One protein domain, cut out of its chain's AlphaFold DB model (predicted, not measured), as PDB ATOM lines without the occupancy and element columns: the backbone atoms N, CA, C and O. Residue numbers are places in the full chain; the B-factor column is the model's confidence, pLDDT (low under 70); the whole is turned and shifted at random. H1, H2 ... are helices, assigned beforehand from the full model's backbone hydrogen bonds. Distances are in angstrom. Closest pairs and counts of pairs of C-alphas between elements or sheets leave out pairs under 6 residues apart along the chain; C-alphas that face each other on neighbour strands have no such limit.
ATOM      1  N   ARG A 635       9.029 -58.237 -42.078       92.25
ATOM      2  CA  ARG A 635      10.309 -57.502 -41.890       92.25
ATOM      3  C   ARG A 635      11.079 -57.813 -40.600       92.25
ATOM      4  O   ARG A 635      12.308 -57.790 -40.584       92.25
ATOM      5  N   ILE A 636      10.363 -58.113 -39.517       94.19
ATOM      6  CA  ILE A 636      10.927 -58.350 -38.188       94.19
ATOM      7  C   ILE A 636      11.827 -59.594 -38.098       94.19
ATOM      8  O   ILE A 636      12.780 -59.568 -37.325       94.19
ATOM      9  N   TYR A 637      11.593 -60.648 -38.895       94.81
ATOM     10  CA  TYR A 637      12.450 -61.844 -38.878       94.81
ATOM     11  C   TYR A 637      13.861 -61.501 -39.380       94.81
ATOM     12  O   TYR A 637      14.840 -61.741 -38.675       94.81
ATOM     13  N   ALA A 638      13.966 -60.853 -40.546       94.25
ATOM     14  CA  ALA A 638      15.246 -60.404 -41.095       94.25
ATOM     15  C   ALA A 638      15.936 -59.379 -40.177       94.25
ATOM     16  O   ALA A 638      17.138 -59.467 -39.939       94.25
ATOM     17  N   ILE A 639      15.178 -58.448 -39.584       94.62
ATOM     18  CA  ILE A 639      15.721 -57.482 -38.615       94.62
ATOM     19  C   ILE A 639      16.255 -58.187 -37.356       94.62
ATOM     20  O   ILE A 639      17.307 -57.795 -36.859       94.62
ATOM     21  N   ALA A 640      15.598 -59.237 -36.853       94.94
ATOM     22  CA  ALA A 640      16.092 -60.017 -35.714       94.94
ATOM     23  C   ALA A 640      17.391 -60.768 -36.025       94.94
ATOM     24  O   ALA A 640      18.249 -60.879 -35.152       94.94
ATOM     25  N   MET A 641      17.558 -61.236 -37.262       94.19
ATOM     26  CA  MET A 641      18.802 -61.843 -37.738       94.19
ATOM     27  C   MET A 641      19.920 -60.800 -37.830       94.19
ATOM     28  O   MET A 641      20.976 -60.993 -37.239       94.19
ATOM     29  N   ILE A 642      19.654 -59.637 -38.435       93.56
ATOM     30  CA  ILE A 642      20.635 -58.545 -38.522       93.56
ATOM     31  C   ILE A 642      21.036 -58.019 -37.133       93.56
ATOM     32  O   ILE A 642      22.179 -57.630 -36.935       93.56
ATOM     33  N   ILE A 643      20.121 -58.027 -36.158       91.94
ATOM     34  CA  ILE A 643      20.366 -57.625 -34.760       91.94
ATOM     35  C   ILE A 643      21.094 -58.717 -33.940       91.94
ATOM     36  O   ILE A 643      21.531 -58.447 -32.816       91.94
ATOM     37  N   ASN A 644      21.283 -59.928 -34.474       91.00
ATOM     38  CA  ASN A 644      22.124 -60.947 -33.851       91.00
ATOM     39  C   ASN A 644      23.602 -60.777 -34.289       91.00
ATOM     40  O   ASN A 644      23.921 -61.023 -35.456       91.00
ATOM     41  N   PRO A 645      24.530 -60.419 -33.375       88.38
ATOM     42  CA  PRO A 645      25.940 -60.202 -33.701       88.38
ATOM     43  C   PRO A 645      26.711 -61.442 -34.190       88.38
ATOM     44  O   PRO A 645      27.823 -61.257 -34.682       88.38
ATOM     45  N   THR A 646      26.163 -62.664 -34.088       87.94
ATOM     46  CA  THR A 646      26.803 -63.883 -34.633       87.94
ATOM     47  C   THR A 646      26.497 -64.139 -36.113       87.94
ATOM     48  O   THR A 646      27.178 -64.941 -36.739       87.94
ATOM     49  N   MET A 647      25.513 -63.440 -36.705       88.81
ATOM     50  CA  MET A 647      25.073 -63.669 -38.099       88.81
ATOM     51  C   MET A 647      24.870 -62.400 -38.947       88.81
ATOM     52  O   MET A 647      25.019 -62.477 -40.167       88.81
ATOM     53  N   LYS A 648      24.542 -61.256 -38.319       89.88
ATOM     54  CA  LYS A 648      24.428 -59.910 -38.919       89.88
ATOM     55  C   LYS A 648      23.814 -59.909 -40.340       89.88
ATOM     56  O   LYS A 648      22.669 -60.322 -40.515       89.88
ATOM     57  N   PHE A 649      24.526 -59.391 -41.343       89.88
ATOM     58  CA  PHE A 649      24.112 -59.401 -42.756       89.88
ATOM     59  C   PHE A 649      24.692 -60.594 -43.522       89.88
ATOM     60  O   PHE A 649      24.197 -60.947 -44.591       89.88
ATOM     61  N   GLU A 650      25.749 -61.185 -42.984       90.44
ATOM     62  CA  GLU A 650      26.589 -62.206 -43.583       90.44
ATOM     63  C   GLU A 650      25.765 -63.456 -43.911       90.44
ATOM     64  O   GLU A 650      25.709 -63.850 -45.073       90.44
ATOM     65  N   TRP A 651      24.987 -63.978 -42.953       89.25
ATOM     66  CA  TRP A 651      24.122 -65.139 -43.206       89.25
ATOM     67  C   TRP A 651      23.073 -64.865 -44.297       89.25
ATOM     68  O   TRP A 651      22.843 -65.709 -45.162       89.25
ATOM     69  N   LEU A 652      22.458 -63.672 -44.304       89.62
ATOM     70  CA  LEU A 652      21.506 -63.284 -45.355       89.62
ATOM     71  C   LEU A 652      22.201 -63.216 -46.723       89.62
ATOM     72  O   LEU A 652      21.652 -63.693 -47.709       89.62
ATOM     73  N   SER A 653      23.425 -62.688 -46.772       91.44
ATOM     74  CA  SER A 653      24.230 -62.563 -47.997       91.44
ATOM     75  C   SER A 653      24.677 -63.915 -48.571       91.44
ATOM     76  O   SER A 653      24.944 -64.013 -49.764       91.44
ATOM     77  N   GLU A 654      24.748 -64.956 -47.740       89.56
ATOM     78  CA  GLU A 654      25.061 -66.332 -48.148       89.56
ATOM     79  C   GLU A 654      23.834 -67.123 -48.641       89.56
ATOM     80  O   GLU A 654      23.986 -68.044 -49.445       89.56
ATOM     81  N   HIS A 655      22.627 -66.799 -48.156       87.62
ATOM     82  CA  HIS A 655      21.427 -67.637 -48.325       87.62
ATOM     83  C   HIS A 655      20.306 -66.991 -49.166       87.62
ATOM     84  O   HIS A 655      19.381 -67.690 -49.590       87.62
ATOM     85  N   TRP A 656      20.311 -65.669 -49.355       89.88
ATOM     86  CA  TRP A 656      19.237 -64.901 -50.010       89.88
ATOM     87  C   TRP A 656      19.748 -64.192 -51.275       89.88
ATOM     88  O   TRP A 656      20.952 -64.032 -51.470       89.88
ATOM     89  N   ALA A 657      18.840 -63.762 -52.155       90.56
ATOM     90  CA  ALA A 657      19.212 -62.994 -53.345       90.56
ATOM     91  C   ALA A 657      19.639 -61.554 -52.988       90.56
ATOM     92  O   ALA A 657      19.162 -60.983 -52.007       90.56
ATOM     93  N   GLU A 658      20.524 -60.942 -53.787       90.94
ATOM     94  CA  GLU A 658      21.084 -59.604 -53.505       90.94
ATOM     95  C   GLU A 658      20.004 -58.519 -53.310       90.94
ATOM     96  O   GLU A 658      20.172 -57.613 -52.491       90.94
ATOM     97  N   ASP A 659      18.877 -58.624 -54.019       92.06
ATOM     98  CA  ASP A 659      17.727 -57.728 -53.897       92.06
ATOM     99  C   ASP A 659      16.916 -57.964 -52.611       92.06
ATOM    100  O   ASP A 659      16.506 -56.993 -51.974       92.06
ATOM    101  N   GLU A 660      16.763 -59.213 -52.156       90.19
ATOM    102  CA  GLU A 660      16.181 -59.519 -50.839       90.19
ATOM    103  C   GLU A 660      17.068 -58.993 -49.696       90.19
ATOM    104  O   GLU A 660      16.568 -58.424 -48.722       90.19
ATOM    105  N   VAL A 661      18.393 -59.148 -49.813       91.06
ATOM    106  CA  VAL A 661      19.373 -58.656 -48.826       91.06
ATOM    107  C   VAL A 661      19.358 -57.126 -48.768       91.06
ATOM    108  O   VAL A 661      19.364 -56.541 -47.680       91.06
ATOM    109  N   GLN A 662      19.279 -56.459 -49.922       90.88
ATOM    110  CA  GLN A 662      19.144 -55.006 -49.991       90.88
ATOM    111  C   GLN A 662      17.796 -54.530 -49.420       90.88
ATOM    112  O   GLN A 662      17.781 -53.559 -48.661       90.88
ATOM    113  N   ALA A 663      16.689 -55.235 -49.675       92.00
ATOM    114  CA  ALA A 663      15.394 -54.937 -49.059       92.00
ATOM    115  C   ALA A 663      15.438 -55.081 -47.525       92.00
ATOM    116  O   ALA A 663      14.995 -54.183 -46.808       92.00
ATOM    117  N   ALA A 664      16.054 -56.144 -46.995       92.12
ATOM    118  CA  ALA A 664      16.248 -56.326 -45.554       92.12
ATOM    119  C   ALA A 664      17.104 -55.205 -44.925       92.12
ATOM    120  O   ALA A 664      16.819 -54.727 -43.820       92.12
ATOM    121  N   ARG A 665      18.123 -54.727 -45.651       92.06
ATOM    122  CA  ARG A 665      18.944 -53.571 -45.263       92.06
ATOM    123  C   ARG A 665      18.140 -52.270 -45.237       92.06
ATOM    124  O   ARG A 665      18.332 -51.456 -44.331       92.06
ATOM    125  N   GLU A 666      17.238 -52.082 -46.195       92.56
ATOM    126  CA  GLU A 666      16.319 -50.943 -46.248       92.56
ATOM    127  C   GLU A 666      15.281 -50.993 -45.119       92.56
ATOM    128  O   GLU A 666      15.064 -49.975 -44.464       92.56
ATOM    129  N   TRP A 667      14.744 -52.165 -44.762       93.25
ATOM    130  CA  TRP A 667      13.833 -52.302 -43.618       93.25
ATOM    131  C   TRP A 667      14.480 -51.892 -42.286       93.25
ATOM    132  O   TRP A 667      13.844 -51.209 -41.479       93.25
ATOM    133  N   LEU A 668      15.749 -52.254 -42.049       93.06
ATOM    134  CA  LEU A 668      16.475 -51.797 -40.857       93.06
ATOM    135  C   LEU A 668      16.800 -50.295 -40.923       93.06
ATOM    136  O   LEU A 668      16.660 -49.596 -39.917       93.06
ATOM    137  N   ARG A 669      17.197 -49.777 -42.093       92.75
ATOM    138  CA  ARG A 669      17.421 -48.339 -42.328       92.75
ATOM    139  C   ARG A 669      16.167 -47.525 -41.996       92.75
ATOM    140  O   ARG A 669      16.261 -46.529 -41.273       92.75
ATOM    141  N   ASP A 670      15.007 -47.959 -42.475       90.81
ATOM    142  CA  ASP A 670      13.730 -47.296 -42.230       90.81
ATOM    143  C   ASP A 670      13.305 -47.402 -40.769       90.81
ATOM    144  O   ASP A 670      12.934 -46.384 -40.187       90.81
ATOM    145  N   LEU A 671      13.487 -48.550 -40.110       89.12
ATOM    146  CA  LEU A 671      13.239 -48.668 -38.670       89.12
ATOM    147  C   LEU A 671      14.151 -47.726 -37.855       89.12
ATOM    148  O   LEU A 671      13.687 -47.013 -36.961       89.12
ATOM    149  N   MET A 672      15.441 -47.618 -38.198       89.56
ATOM    150  CA  MET A 672      16.359 -46.640 -37.591       89.56
ATOM    151  C   MET A 672      15.903 -45.185 -37.811       89.56
ATOM    152  O   MET A 672      16.141 -44.328 -36.952       89.56
ATOM    153  N   LEU A 673      15.228 -44.895 -38.928       87.44
ATOM    154  CA  LEU A 673      14.617 -43.597 -39.214       87.44
ATOM    155  C   LEU A 673      13.290 -43.391 -38.470       87.44
ATOM    156  O   LEU A 673      13.076 -42.292 -37.961       87.44
ATOM    157  N   GLU A 674      12.434 -44.407 -38.339       83.31
ATOM    158  CA  GLU A 674      11.216 -44.408 -37.512       83.31
ATOM    159  C   GLU A 674      11.561 -44.049 -36.054       83.31
ATOM    160  O   GLU A 674      11.041 -43.067 -35.517       83.31
ATOM    161  N   PHE A 675      12.540 -44.728 -35.441       77.69
ATOM    162  CA  PHE A 675      13.025 -44.403 -34.090       77.69
ATOM    163  C   PHE A 675      13.595 -42.981 -33.974       77.69
ATOM    164  O   PHE A 675      13.402 -42.293 -32.967       77.69
ATOM    165  N   ARG A 676      14.293 -42.494 -35.005       75.19
ATOM    166  CA  ARG A 676      14.826 -41.123 -35.033       75.19
ATOM    167  C   ARG A 676      13.715 -40.076 -35.199       75.19
ATOM    168  O   ARG A 676      13.818 -38.985 -34.632       75.19
ATOM    169  N   LYS A 677      12.634 -40.427 -35.902       71.62
ATOM    170  CA  LYS A 677      11.401 -39.640 -36.071       71.62
ATOM    171  C   LYS A 677      10.483 -39.681 -34.840       71.62
ATOM    172  O   LYS A 677       9.756 -38.708 -34.651       71.62
ATOM    173  N   SER A 678      10.555 -40.696 -33.972       64.75
ATOM    174  CA  SER A 678       9.779 -40.766 -32.716       64.75
ATOM    175  C   SER A 678      10.462 -40.096 -31.510       64.75
ATOM    176  O   SER A 678       9.785 -39.643 -30.589       64.75
ATOM    177  N   MET A 679      11.794 -39.937 -31.522       59.91
ATOM    178  CA  MET A 679      12.546 -39.237 -30.462       59.91
ATOM    179  C   MET A 679      11.983 -37.826 -30.156       59.91
ATOM    180  O   MET A 679      11.852 -37.021 -31.087       59.91
ATOM    181  N   PRO A 680      11.718 -37.454 -28.885       52.53
ATOM    182  CA  PRO A 680      11.148 -36.150 -28.530       52.53
ATOM    183  C   PRO A 680      11.957 -34.946 -29.041       52.53
ATOM    184  O   PRO A 680      13.191 -34.961 -29.020       52.53
ATOM    185  N   LYS A 681      11.271 -33.860 -29.438       43.72
ATOM    186  CA  LYS A 681      11.914 -32.636 -29.972       43.72
ATOM    187  C   LYS A 681      12.974 -32.056 -29.013       43.72
ATOM    188  O   LYS A 681      14.033 -31.635 -29.472       43.72
ATOM    189  N   ALA A 682      12.754 -32.128 -27.696       34.31
ATOM    190  CA  ALA A 682      13.729 -31.709 -26.681       34.31
ATOM    191  C   ALA A 682      15.020 -32.557 -26.685       34.31
ATOM    192  O   ALA A 682      16.120 -32.004 -26.663       34.31
ATOM    193  N   ALA A 683      14.905 -33.886 -26.802       42.78
ATOM    194  CA  ALA A 683      16.060 -34.783 -26.890       42.78
ATOM    195  C   ALA A 683      16.852 -34.552 -28.190       42.78
ATOM    196  O   ALA A 683      18.081 -34.471 -28.162       42.78
ATOM    197  N   ARG A 684      16.163 -34.338 -29.325       49.88
ATOM    198  CA  ARG A 684      16.823 -33.927 -30.580       49.88
ATOM    199  C   ARG A 684      17.533 -32.579 -30.440       49.88
ATOM    200  O   ARG A 684      18.617 -32.424 -30.992       49.88
ATOM    201  N   SER A 685      16.969 -31.631 -29.689       42.81
ATOM    202  CA  SER A 685      17.609 -30.339 -29.411       42.81
ATOM    203  C   SER A 685      18.908 -30.501 -28.617       42.81
ATOM    204  O   SER A 685      19.931 -29.952 -29.018       42.81
ATOM    205  N   GLN A 686      18.913 -31.300 -27.544       41.09
ATOM    206  CA  GLN A 686      20.130 -31.565 -26.763       41.09
ATOM    207  C   GLN A 686      21.210 -32.280 -27.588       41.09
ATOM    208  O   GLN A 686      22.360 -31.845 -27.582       41.09
ATOM    209  N   VAL A 687      20.850 -33.307 -28.367       49.00
ATOM    210  CA  VAL A 687      21.801 -34.011 -29.249       49.00
ATOM    211  C   VAL A 687      22.348 -33.085 -30.345       49.00
ATOM    212  O   VAL A 687      23.545 -33.113 -30.626       49.00
ATOM    213  N   ARG A 688      21.522 -32.199 -30.925       50.06
ATOM    214  CA  ARG A 688      21.980 -31.161 -31.872       50.06
ATOM    215  C   ARG A 688      22.888 -30.120 -31.205       50.06
ATOM    216  O   ARG A 688      23.852 -29.686 -31.831       50.06
ATOM    217  N   GLY A 689      22.621 -29.750 -29.952       43.50
ATOM    218  CA  GLY A 689      23.477 -28.867 -29.155       43.50
ATOM    219  C   GLY A 689      24.853 -29.480 -28.883       43.50
ATOM    220  O   GLY A 689      25.869 -28.842 -29.141       43.50
ATOM    221  N   PHE A 690      24.896 -30.746 -28.462       45.25
ATOM    222  CA  PHE A 690      26.151 -31.472 -28.245       45.25
ATOM    223  C   PHE A 690      26.916 -31.702 -29.560       45.25
ATOM    224  O   PHE A 690      28.132 -31.539 -29.609       45.25
ATOM    225  N   GLY A 691      26.206 -31.981 -30.659       43.44
ATOM    226  CA  GLY A 691      26.788 -32.049 -32.002       43.44
ATOM    227  C   GLY A 691      27.427 -30.727 -32.444       43.44
ATOM    228  O   GLY A 691      28.555 -30.733 -32.932       43.44
ATOM    229  N   ARG A 692      26.760 -29.584 -32.208       46.06
ATOM    230  CA  ARG A 692      27.346 -28.246 -32.417       46.06
ATOM    231  C   ARG A 692      28.571 -28.010 -31.534       46.06
ATOM    232  O   ARG A 692      29.543 -27.448 -32.018       46.06
ATOM    233  N   MET A 693      28.551 -28.455 -30.278       42.50
ATOM    234  CA  MET A 693      29.681 -28.307 -29.355       42.50
ATOM    235  C   MET A 693      30.908 -29.117 -29.800       42.50
ATOM    236  O   MET A 693      32.015 -28.590 -29.778       42.50
ATOM    237  N   ASN A 694      30.723 -30.345 -30.296       46.59
ATOM    238  CA  ASN A 694      31.808 -31.145 -30.882       46.59
ATOM    239  C   ASN A 694      32.341 -30.543 -32.197       46.59
ATOM    240  O   ASN A 694      33.537 -30.614 -32.469       46.59
ATOM    241  N   MET A 695      31.465 -29.938 -33.004       47.97
ATOM    242  CA  MET A 695      31.846 -29.239 -34.237       47.97
ATOM    243  C   MET A 695      32.667 -27.977 -33.926       47.97
ATOM    244  O   MET A 695      33.722 -27.773 -34.517       47.97
ATOM    245  N   LEU A 696      32.246 -27.199 -32.920       47.50
ATOM    246  CA  LEU A 696      33.000 -26.065 -32.381       47.50
ATOM    247  C   LEU A 696      34.366 -26.510 -31.835       47.50
ATOM    248  O   LEU A 696      35.364 -25.850 -32.101       47.50
ATOM    249  N   LEU A 697      34.428 -27.640 -31.118       48.09
ATOM    250  CA  LEU A 697      35.685 -28.205 -30.615       48.09
ATOM    251  C   LEU A 697      36.670 -28.524 -31.748       48.09
ATOM    252  O   LEU A 697      37.844 -28.204 -31.611       48.09
TER     253      LEU A 697
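This is residues 635 to 697 of the 887 residues of the protein "Putative AC transposase" of Grifola frondosa (UniProt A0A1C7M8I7). One long helix, H3, makes the long axis of this all-helix domain, with the short helices H1 and H2 beside its first half and H4 turning off beyond its last residues, so that H3 and H4 form an L. H1 crosses H3 and touches it, while H4 sticks out with residues 685 to 697 standing free. The printed part has 63 residues with four named helices, in the order H1, H2, H3, H4, and no named strand. It is only just extended, close to loose, with a radius of gyration of the C-alphas of 16.2 A, and elongated, spanning 45 by 25 by 20 A.

H3, residues 658 to 678, touches H1, residues 635 to 642, with residues 664 to 668 alone. Their closest C-alphas, those of Ala 638 and Ala 664, are 6.1 A apart, and their lines are about perpendicular at 81 degrees. H2, residues 650 to 655, is close to H3 but not clearly touching; their closest C-alphas, those of Leu 652 and Val 661, are 6.2 A apart. These two run opposite ways at a steep tilt of 42 degrees. H1 and H2 are near each other, with 7 pairs of C-alphas within 10 A. H4, residues 681 to 697, is apart from H1, H2 and H3. In H1, H2, H3 and H4 every O i to N i+4 pair is within hydrogen-bond range.

H3 is 30.2 A long, from C-alpha 658 at (21.084, -59.604, -53.505) to C-alpha 678. H4 is 24.2 A long and ends at C-alpha 697 at (35.685, -28.205, -30.615). H1 begins at C-alpha 635 at (10.309, -57.502, -41.890) and is 10.9 A long; H2 is 8.9 A long.

The C-alphas farthest apart, those of His 655 and Leu 696, are 46.0 A apart. The printed part has no cut. The links H2 to H3 and H3 to H4 are tight, and H1 to H2 is short. Residues 678 to 697 have pLDDT under 70, and H4 has a mean of 45.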